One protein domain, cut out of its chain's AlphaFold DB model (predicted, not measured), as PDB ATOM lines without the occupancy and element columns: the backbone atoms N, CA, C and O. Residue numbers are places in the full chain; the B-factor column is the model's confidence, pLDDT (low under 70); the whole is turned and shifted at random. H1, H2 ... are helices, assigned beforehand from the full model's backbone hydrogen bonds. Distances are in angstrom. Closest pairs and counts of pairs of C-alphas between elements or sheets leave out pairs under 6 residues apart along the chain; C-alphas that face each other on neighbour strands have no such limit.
ATOM      1  N   SER A 102     172.650 233.496 205.777       95.06
ATOM      2  CA  SER A 102     172.427 233.811 207.186       95.06
ATOM      3  C   SER A 102     172.585 232.567 208.068       95.06
ATOM      4  O   SER A 102     172.511 231.431 207.599       95.06
ATOM      5  N   GLU A 103     172.758 232.760 209.377       96.38
ATOM      6  CA  GLU A 103     172.783 231.646 210.338       96.38
ATOM      7  C   GLU A 103     171.482 230.827 210.306       96.38
ATOM      8  O   GLU A 103     171.507 229.605 210.463       96.38
ATOM      9  N   GLU A 104     170.355 231.488 210.030       96.75
ATOM     10  CA  GLU A 104     169.054 230.847 209.839       96.75
ATOM     11  C   GLU A 104     169.031 229.961 208.591       96.75
ATOM     12  O   GLU A 104     168.510 228.849 208.655       96.75
ATOM     13  N   ASP A 105     169.633 230.407 207.481       96.25
ATOM     14  CA  ASP A 105     169.730 229.603 206.256       96.25
ATOM     15  C   ASP A 105     170.586 228.354 206.504       96.25
ATOM     16  O   ASP A 105     170.233 227.250 206.081       96.25
ATOM     17  N   LEU A 106     171.690 228.503 207.247       96.75
ATOM     18  CA  LEU A 106     172.552 227.385 207.636       96.75
ATOM     19  C   LEU A 106     171.812 226.387 208.536       96.75
ATOM     20  O   LEU A 106     171.978 225.174 208.381       96.75
ATOM     21  N   HIS A 107     170.994 226.876 209.471       97.44
ATOM     22  CA  HIS A 107     170.154 226.029 210.314       97.44
ATOM     23  C   HIS A 107     169.108 225.282 209.481       97.44
ATOM     24  O   HIS A 107     169.016 224.057 209.561       97.44
ATOM     25  N   PHE A 108     168.398 226.000 208.610       96.38
ATOM     26  CA  PHE A 108     167.399 225.436 207.711       96.38
ATOM     27  C   PHE A 108     167.994 224.356 206.791       96.38
ATOM     28  O   PHE A 108     167.403 223.283 206.618       96.38
ATOM     29  N   CYS A 109     169.189 224.595 206.241       96.00
ATOM     30  CA  CYS A 109     169.909 223.616 205.427       96.00
ATOM     31  C   CYS A 109     170.250 222.355 206.231       96.00
ATOM     32  O   CYS A 109     170.024 221.243 205.747       96.00
ATOM     33  N   LYS A 110     170.726 222.507 207.474       96.81
ATOM     34  CA  LYS A 110     171.041 221.374 208.362       96.81
ATOM     35  C   LYS A 110     169.802 220.552 208.710       96.81
ATOM     36  O   LYS A 110     169.849 219.330 208.601       96.81
ATOM     37  N   GLU A 111     168.693 221.194 209.067       97.31
ATOM     38  CA  GLU A 111     167.442 220.505 209.419       97.31
ATOM     39  C   GLU A 111     166.869 219.696 208.248       97.31
ATOM     40  O   GLU A 111     166.404 218.567 208.418       97.31
ATOM     41  N   ASN A 112     166.942 220.243 207.033       95.12
ATOM     42  CA  ASN A 112     166.377 219.605 205.844       95.12
ATOM     43  C   ASN A 112     167.371 218.694 205.098       95.12
ATOM     44  O   ASN A 112     166.969 217.973 204.173       95.12
ATOM     45  N   ASN A 113     168.625 218.626 205.563       95.06
ATOM     46  CA  ASN A 113     169.748 217.918 204.938       95.06
ATOM     47  C   ASN A 113     170.063 218.422 203.516       95.06
ATOM     48  O   ASN A 113     170.246 217.625 202.594       95.06
ATOM     49  N   PHE A 114     170.102 219.741 203.334       94.88
ATOM     50  CA  PHE A 114     170.592 220.379 202.114       94.88
ATOM     51  C   PHE A 114     172.071 220.737 202.244       94.88
ATOM     52  O   PHE A 114     172.540 221.122 203.314       94.88
ATOM     53  N   THR A 115     172.811 220.635 201.141       94.69
ATOM     54  CA  THR A 115     174.152 221.217 201.053       94.69
ATOM     55  C   THR A 115     174.042 222.710 200.749       94.69
ATOM     56  O   THR A 115     173.155 223.132 200.006       94.69
ATOM     57  N   GLU A 116     174.959 223.516 201.288       94.06
ATOM     58  CA  GLU A 116     174.993 224.969 201.048       94.06
ATOM     59  C   GLU A 116     175.085 225.294 199.548       94.06
ATOM     60  O   GLU A 116     174.347 226.137 199.049       94.06
ATOM     61  N   ALA A 117     175.909 224.544 198.805       92.38
ATOM     62  CA  ALA A 117     176.024 224.681 197.354       92.38
ATOM     63  C   ALA A 117     174.688 224.432 196.633       92.38
ATOM     64  O   ALA A 117     174.307 225.210 195.768       92.38
ATOM     65  N   PHE A 118     173.936 223.398 197.030       92.62
ATOM     66  CA  PHE A 118     172.623 223.127 196.443       92.62
ATOM     67  C   PHE A 118     171.633 224.268 196.711       92.62
ATOM     68  O   PHE A 118     170.867 224.635 195.823       92.62
ATOM     69  N   PHE A 119     171.652 224.839 197.917       94.12
ATOM     70  CA  PHE A 119     170.781 225.956 198.283       94.12
ATOM     71  C   PHE A 119     171.072 227.207 197.440       94.12
ATOM     72  O   PHE A 119     170.150 227.811 196.888       94.12
ATOM     73  N   VAL A 120     172.351 227.560 197.278       92.06
ATOM     74  CA  VAL A 120     172.785 228.704 196.456       92.06
ATOM     75  C   VAL A 120     172.492 228.476 194.967       92.06
ATOM     76  O   VAL A 120     171.994 229.381 194.287       92.06
ATOM     77  N   ASP A 121     172.723 227.263 194.463       91.00
ATOM     78  CA  ASP A 121     172.393 226.892 193.083       91.00
ATOM     79  C   ASP A 121     170.880 226.997 192.830       91.00
ATOM     80  O   ASP A 121     170.450 227.529 191.803       91.00
ATOM     81  N   TYR A 122     170.056 226.542 193.778       91.94
ATOM     82  CA  TYR A 122     168.597 226.632 193.685       91.94
ATOM     83  C   TYR A 122     168.106 228.088 193.669       91.94
ATOM     84  O   TYR A 122     167.257 228.447 192.849       91.94
ATOM     85  N   LEU A 123     168.671 228.950 194.519       90.88
ATOM     86  CA  LEU A 123     168.377 230.389 194.516       90.88
ATOM     87  C   LEU A 123     168.725 231.050 193.179       90.88
ATOM     88  O   LEU A 123     167.951 231.860 192.661       90.88
ATOM     89  N   SER A 124     169.859 230.669 192.593       89.06
ATOM     90  CA  SER A 124     170.289 231.167 191.285       89.06
ATOM     91  C   SER A 124     169.317 230.743 190.178       89.06
ATOM     92  O   SER A 124     168.912 231.565 189.359       89.06
ATOM     93  N   GLN A 125     168.838 229.495 190.205       89.88
ATOM     94  CA  GLN A 125     167.817 229.017 189.263       89.88
ATOM     95  C   GLN A 125     166.485 229.769 189.416       89.88
ATOM     96  O   GLN A 125     165.878 230.163 188.418       89.88
ATOM     97  N   MET A 126     166.044 230.024 190.653       87.50
ATOM     98  CA  MET A 126     164.826 230.801 190.929       87.50
ATOM     99  C   MET A 126     164.921 232.239 190.402       87.50
ATOM    100  O   MET A 126     163.930 232.780 189.899       87.50
ATOM    101  N   LYS A 127     166.103 232.863 190.484       85.69
ATOM    102  CA  LYS A 127     166.361 234.200 189.927       85.69
ATOM    103  C   LYS A 127     166.130 234.223 188.413       85.69
ATOM    104  O   LYS A 127     165.380 235.075 187.931       85.69
ATOM    105  N   ASP A 128     166.681 233.250 187.693       86.81
ATOM    106  CA  ASP A 128     166.535 233.139 186.237       86.81
ATOM    107  C   ASP A 128     165.087 232.866 185.809       86.81
ATOM    108  O   ASP A 128     164.602 233.413 184.811       86.81
ATOM    109  N   GLU A 129     164.369 232.012 186.546       87.31
ATOM    110  CA  GLU A 129     162.954 231.725 186.286       87.31
ATOM    111  C   GLU A 129     162.084 232.971 186.466       87.31
ATOM    112  O   GLU A 129     161.254 233.282 185.601       87.31
ATOM    113  N   ASN A 130     162.313 233.719 187.547       82.12
ATOM    114  CA  ASN A 130     161.618 234.973 187.807       82.12
ATOM    115  C   ASN A 130     161.913 236.005 186.715       82.12
ATOM    116  O   ASN A 130     160.987 236.645 186.211       82.12
ATOM    117  N   GLU A 131     163.164 236.135 186.273       83.38
ATOM    118  CA  GLU A 131     163.505 237.058 185.192       83.38
ATOM    119  C   GLU A 131     162.821 236.675 183.869       83.38
ATOM    120  O   GLU A 131     162.218 237.524 183.203       83.38
ATOM    121  N   LYS A 132     162.813 235.385 183.512       87.94
ATOM    122  CA  LYS A 132     162.099 234.889 182.323       87.94
ATOM    123  C   LYS A 132     160.599 235.156 182.411       87.94
ATOM    124  O   LYS A 132     159.989 235.593 181.430       87.94
ATOM    125  N   PHE A 133     159.994 234.929 183.577       81.81
ATOM    126  CA  PHE A 133     158.584 235.236 183.812       81.81
ATOM    127  C   PHE A 133     158.292 236.730 183.596       81.81
ATOM    128  O   PHE A 133     157.328 237.081 182.905       81.81
ATOM    129  N   LEU A 134     159.162 237.610 184.099       79.06
ATOM    130  CA  LEU A 134     159.057 239.059 183.919       79.06
ATOM    131  C   LEU A 134     159.166 239.479 182.458       79.06
ATOM    132  O   LEU A 134     158.311 240.219 181.961       79.06
ATOM    133  N   GLN A 135     160.165 238.965 181.744       83.38
ATOM    134  CA  GLN A 135     160.339 239.236 180.319       83.38
ATOM    135  C   GLN A 135     159.111 238.784 179.511       83.38
ATOM    136  O   GLN A 135     158.638 239.514 178.635       83.38
ATOM    137  N   GLU A 224     177.441 216.809 187.454       60.31
ATOM    138  CA  GLU A 224     177.218 215.830 188.534       60.31
ATOM    139  C   GLU A 224     176.130 216.269 189.522       60.31
ATOM    140  O   GLU A 224     175.421 215.436 190.100       60.31
ATOM    141  N   ASN A 225     175.960 217.579 189.713       58.06
ATOM    142  CA  ASN A 225     174.952 218.105 190.630       58.06
ATOM    143  C   ASN A 225     173.542 218.005 190.049       58.06
ATOM    144  O   ASN A 225     172.619 217.632 190.770       58.06
ATOM    145  N   SER A 226     173.365 218.258 188.752       60.81
ATOM    146  CA  SER A 226     172.044 218.273 188.108       60.81
ATOM    147  C   SER A 226     171.308 216.922 188.181       60.81
ATOM    148  O   SER A 226     170.085 216.910 188.320       60.81
ATOM    149  N   GLN A 227     172.024 215.790 188.215       64.50
ATOM    150  CA  GLN A 227     171.421 214.460 188.419       64.50
ATOM    151  C   GLN A 227     171.041 214.172 189.886       64.50
ATOM    152  O   GLN A 227     170.073 213.449 190.145       64.50
ATOM    153  N   LYS A 228     171.748 214.763 190.861       60.50
ATOM    154  CA  LYS A 228     171.416 214.623 192.294       60.50
ATOM    155  C   LYS A 228     170.145 215.386 192.668       60.50
ATOM    156  O   LYS A 228     169.398 214.919 193.525       60.50
ATOM    157  N   ILE A 229     169.849 216.497 191.987       61.97
ATOM    158  CA  ILE A 229     168.633 217.296 192.229       61.97
ATOM    159  C   ILE A 229     167.365 216.464 192.001       61.97
ATOM    160  O   ILE A 229     166.431 216.536 192.795       61.97
ATOM    161  N   THR A 230     167.344 215.602 190.982       61.69
ATOM    162  CA  THR A 230     166.184 214.742 190.679       61.69
ATOM    163  C   THR A 230     165.891 213.654 191.714       61.69
ATOM    164  O   THR A 230     164.821 213.055 191.661       61.69
ATOM    165  N   GLN A 231     166.804 213.385 192.652       69.25
ATOM    166  CA  GLN A 231     166.594 212.395 193.719       69.25
ATOM    167  C   GLN A 231     166.065 213.013 195.021       69.25
ATOM    168  O   GLN A 231     165.707 212.283 195.947       69.25
ATOM    169  N   ILE A 232     166.010 214.345 195.117       74.06
ATOM    170  CA  ILE A 232     165.461 215.027 196.289       74.06
ATOM    171  C   ILE A 232     163.936 214.902 196.255       74.06
ATOM    172  O   ILE A 232     163.295 215.177 195.244       74.06
ATOM    173  N   MET A 233     163.352 214.478 197.379       80.81
ATOM    174  CA  MET A 233     161.901 214.329 197.517       80.81
ATOM    175  C   MET A 233     161.197 215.667 197.219       80.81
ATOM    176  O   MET A 233     161.591 216.681 197.803       80.81
ATOM    177  N   PRO A 234     160.150 215.692 196.371       87.81
ATOM    178  CA  PRO A 234     159.480 216.926 195.941       87.81
ATOM    179  C   PRO A 234     158.957 217.766 197.115       87.81
ATOM    180  O   PRO A 234     159.054 218.989 197.085       87.81
ATOM    181  N   GLU A 235     158.532 217.119 198.204       90.56
ATOM    182  CA  GLU A 235     158.088 217.777 199.442       90.56
ATOM    183  C   GLU A 235     159.157 218.695 200.058       90.56
ATOM    184  O   GLU A 235     158.848 219.735 200.640       90.56
ATOM    185  N   LYS A 236     160.439 218.328 199.944       90.88
ATOM    186  CA  LYS A 236     161.540 219.147 200.467       90.88
ATOM    187  C   LYS A 236     161.764 220.395 199.615       90.88
ATOM    188  O   LYS A 236     162.121 221.438 200.155       90.88
ATOM    189  N   ILE A 237     161.549 220.290 198.304       90.50
ATOM    190  CA  ILE A 237     161.681 221.416 197.375       90.50
ATOM    191  C   ILE A 237     160.558 222.429 197.612       90.50
ATOM    192  O   ILE A 237     160.819 223.626 197.587       90.50
ATOM    193  N   GLU A 238     159.337 221.974 197.900       92.31
ATOM    194  CA  GLU A 238     158.227 222.869 198.259       92.31
ATOM    195  C   GLU A 238     158.523 223.644 199.546       92.31
ATOM    196  O   GLU A 238     158.442 224.868 199.545       92.31
ATOM    197  N   LYS A 239     159.003 222.969 200.599       94.75
ATOM    198  CA  LYS A 239     159.425 223.650 201.837       94.75
ATOM    199  C   LYS A 239     160.535 224.673 201.607       94.75
ATOM    200  O   LYS A 239     160.522 225.739 202.214       94.75
ATOM    201  N   LEU A 240     161.507 224.341 200.756       94.00
ATOM    202  CA  LEU A 240     162.587 225.253 200.379       94.00
ATOM    203  C   LEU A 240     162.045 226.475 199.629       94.00
ATOM    204  O   LEU A 240     162.442 227.601 199.922       94.00
ATOM    205  N   ARG A 241     161.118 226.263 198.689       93.19
ATOM    206  CA  ARG A 241     160.447 227.342 197.963       93.19
ATOM    207  C   ARG A 241     159.685 228.257 198.918       93.19
ATOM    208  O   ARG A 241     159.883 229.463 198.836       93.19
ATOM    209  N   ASP A 242     158.876 227.703 199.816       94.38
ATOM    210  CA  ASP A 242     158.094 228.483 200.781       94.38
ATOM    211  C   ASP A 242     159.012 229.310 201.694       94.38
ATOM    212  O   ASP A 242     158.798 230.506 201.872       94.38
ATOM    213  N   TYR A 243     160.100 228.703 202.185       95.38
ATOM    214  CA  TYR A 243     161.103 229.383 203.010       95.38
ATOM    215  C   TYR A 243     161.754 230.581 202.302       95.38
ATOM    216  O   TYR A 243     161.957 231.638 202.904       95.38
ATOM    217  N   ILE A 244     162.087 230.425 201.020       93.38
ATOM    218  CA  ILE A 244     162.725 231.475 200.221       93.38
ATOM    219  C   ILE A 244     161.715 232.556 199.824       93.38
ATOM    220  O   ILE A 244     162.059 233.738 199.797       93.38
ATOM    221  N   GLN A 245     160.482 232.175 199.491       89.56
ATOM    222  CA  GLN A 245     159.493 233.074 198.900       89.56
ATOM    223  C   GLN A 245     159.139 234.253 199.815       89.56
ATOM    224  O   GLN A 245     158.963 235.366 199.317       89.56
ATOM    225  N   ASP A 246     159.144 234.043 201.129       87.94
ATOM    226  CA  ASP A 246     158.907 235.097 202.123       87.94
ATOM    227  C   ASP A 246     160.055 236.122 202.217       87.94
ATOM    228  O   ASP A 246     159.869 237.229 202.724       87.94
ATOM    229  N   ARG A 247     161.244 235.779 201.703       88.62
ATOM    230  CA  ARG A 247     162.444 236.636 201.694       88.62
ATOM    231  C   ARG A 247     162.641 237.372 200.367       88.62
ATOM    232  O   ARG A 247     163.521 238.227 200.261       88.62
ATOM    233  N   ILE A 248     161.845 237.057 199.344       87.31
ATOM    234  CA  ILE A 248     161.942 237.692 198.027       87.31
ATOM    235  C   ILE A 248     161.139 238.997 198.015       87.31
ATOM    236  O   ILE A 248     159.950 239.033 198.332       87.31
ATOM    237  N   LEU A 249     161.773 240.078 197.555       87.56
ATOM    238  CA  LEU A 249     161.091 241.346 197.307       87.56
ATOM    239  C   LEU A 249     160.026 241.185 196.216       87.56
ATOM    240  O   LEU A 249     160.311 240.808 195.076       87.56
ATOM    241  N   LEU A 250     158.787 241.535 196.551       87.50
ATOM    242  CA  LEU A 250     157.680 241.527 195.605       87.50
ATOM    243  C   LEU A 250     157.770 242.762 194.700       87.50
ATOM    244  O   LEU A 250     157.607 243.890 195.152       87.50
ATOM    245  N   LEU A 251     158.007 242.553 193.403       85.12
ATOM    246  CA  LEU A 251     158.124 243.648 192.426       85.12
ATOM    247  C   LEU A 251     156.784 244.057 191.788       85.12
ATOM    248  O   LEU A 251     156.679 245.126 191.183       85.12
ATOM    249  N   TYR A 252     155.762 243.200 191.870       81.88
ATOM    250  CA  TYR A 252     154.483 243.392 191.181       81.88
ATOM    251  C   TYR A 252     153.294 243.047 192.069       81.88
ATOM    252  O   TYR A 252     153.309 242.057 192.797       81.88
ATOM    253  N   ASP A 253     152.224 243.822 191.905       81.69
ATOM    254  CA  ASP A 253     150.917 243.511 192.464       81.69
ATOM    255  C   ASP A 253     150.254 242.395 191.650       81.69
ATOM    256  O   ASP A 253     150.054 242.511 190.433       81.69
ATOM    257  N   ASN A 254     149.862 241.319 192.325       76.75
ATOM    258  CA  ASN A 254     148.962 240.323 191.762       76.75
ATOM    259  C   ASN A 254     147.518 240.765 192.048       76.75
ATOM    260  O   ASN A 254     146.936 240.385 193.056       76.75
ATOM    261  N   ASN A 255     146.953 241.591 191.158       70.44
ATOM    262  CA  ASN A 255     145.530 241.968 191.112       70.44
ATOM    263  C   ASN A 255     144.936 242.544 192.420       70.44
ATOM    264  O   ASN A 255     143.800 242.238 192.777       70.44
ATOM    265  N   GLY A 256     145.673 243.407 193.119       83.38
ATOM    266  CA  GLY A 256     145.189 244.106 194.310       83.38
ATOM    267  C   GLY A 256     146.256 245.016 194.910       83.38
ATOM    268  O   GLY A 256     147.413 244.964 194.502       83.38
ATOM    269  N   PHE A 257     145.875 245.854 195.876       86.06
ATOM    270  CA  PHE A 257     146.843 246.644 196.636       86.06
ATOM    271  C   PHE A 257     147.662 245.710 197.536       86.06
ATOM    272  O   PHE A 257     147.119 245.136 198.480       86.06
ATOM    273  N   ASN A 258     148.957 245.563 197.248       86.88
ATOM    274  CA  ASN A 258     149.899 244.890 198.132       86.88
ATOM    275  C   ASN A 258     150.890 245.912 198.699       86.88
ATOM    276  O   ASN A 258     151.699 246.483 197.969       86.88
ATOM    277  N   ALA A 259     150.841 246.122 200.016       88.94
ATOM    278  CA  ALA A 259     151.709 247.070 200.711       88.94
ATOM    279  C   ALA A 259     153.202 246.691 200.651       88.94
ATOM    280  O   ALA A 259     154.054 247.558 200.826       88.94
ATOM    281  N   TYR A 260     153.520 245.422 200.381       88.94
ATOM    282  CA  TYR A 260     154.892 244.921 200.276       88.94
ATOM    283  C   TYR A 260     155.452 244.969 198.848       88.94
ATOM    284  O   TYR A 260     156.632 244.680 198.641       88.94
ATOM    285  N   ALA A 261     154.637 245.338 197.851       88.31
ATOM    286  CA  ALA A 261     155.113 245.470 196.482       88.31
ATOM    287  C   ALA A 261     155.937 246.755 196.310       88.31
ATOM    288  O   ALA A 261     155.404 247.866 196.369       88.31
ATOM    289  N   CYS A 262     157.233 246.607 196.051       87.50
ATOM    290  CA  CYS A 262     158.207 247.697 195.968       87.50
ATOM    291  C   CYS A 262     158.903 247.749 194.594       87.50
ATOM    292  O   CYS A 262     158.754 246.858 193.763       87.50
ATOM    293  N   PHE A 263     159.631 248.841 194.323       88.31
ATOM    294  CA  PHE A 263     160.443 249.033 193.105       88.31
ATOM    295  C   PHE A 263     159.700 248.831 191.768       88.31
ATOM    296  O   PHE A 263     160.244 248.294 190.799       88.31
ATOM    297  N   ARG A 264     158.450 249.302 191.688       83.75
ATOM    298  CA  ARG A 264     157.636 249.232 190.465       83.75
ATOM    299  C   ARG A 264     158.347 249.933 189.303       83.75
ATOM    300  O   ARG A 264     158.640 251.125 189.360       83.75
ATOM    301  N   ARG A 265     158.599 249.196 188.219       82.19
ATOM    302  CA  ARG A 265     159.265 249.732 187.023       82.19
ATOM    303  C   ARG A 265     158.246 250.379 186.089       82.19
ATOM    304  O   ARG A 265     157.553 249.688 185.346       82.19
ATOM    305  N   TYR A 266     158.208 251.708 186.075       82.12
ATOM    306  CA  TYR A 266     157.457 252.485 185.089       82.12
ATOM    307  C   TYR A 266     158.370 252.830 183.909       82.12
ATOM    308  O   TYR A 266     159.076 253.834 183.910       82.12
ATOM    309  N   ILE A 267     158.407 251.950 182.905       84.31
ATOM    310  CA  ILE A 267     159.247 252.155 181.720       84.31
ATOM    311  C   ILE A 267     158.533 253.106 180.757       84.31
ATOM    312  O   ILE A 267     157.525 252.743 180.144       84.31
TER     313      ILE A 267
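What this domain is: This is residues 102 to 135 and 224 to 267 of the 409 residues of an uncharacterized protein of Edhazardia aedis (strain USNM 41457) (UniProt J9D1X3). The long helix H2 reaches out from a loose group of three shorter helices, H1, H3 and H4, and its residues 128 to 133 stick out. Beyond H4, a looped tail, residues 246 to 267, has no named element. The 78 printed residues hold helices H1, H2, H3, H4 in that order and no named strand: all helix, loose, radius of gyration of the C-alphas 14.9 A, spans 41 by 26 by 21 A.

How they stand to each other: H2, residues 116 to 135, only just touches H1, residues 103 to 112, only at the corner, with 3 pairs of C-alphas within 8 A, closest Cys 109 and Glu 116, 6.8 A; they are about perpendicular, 79 degrees. H4, residues 234 to 245, is near H2. H4 is close to but not clearly touching H1, closest C-alphas Asn 112 and Lys 236, 7.2 A, at a shallow tilt of 14 degrees, opposite ways. H3, residues 224 to 229, is near H2 and apart from H1. Every O i to N i+4 pair is within hydrogen-bond range in H1, H2 and H4; in H3, 1 of 2.

Where its parts are: H2 is 29.1 A long, from C-alpha 116 at (174.993, 224.969, 201.048); H4, 16.4 A, ends at C-alpha 245, (159.493, 233.074, 198.900); H1 is 14.4 A and H3 9.5 A.

The domain as a whole: Residues 136 to 223 are not printed; C-alphas 135 and 224 are 30.0 A apart. Links H1 to H2 and H3 to H4 are tight. Residues 224 to 231 have pLDDT under 70.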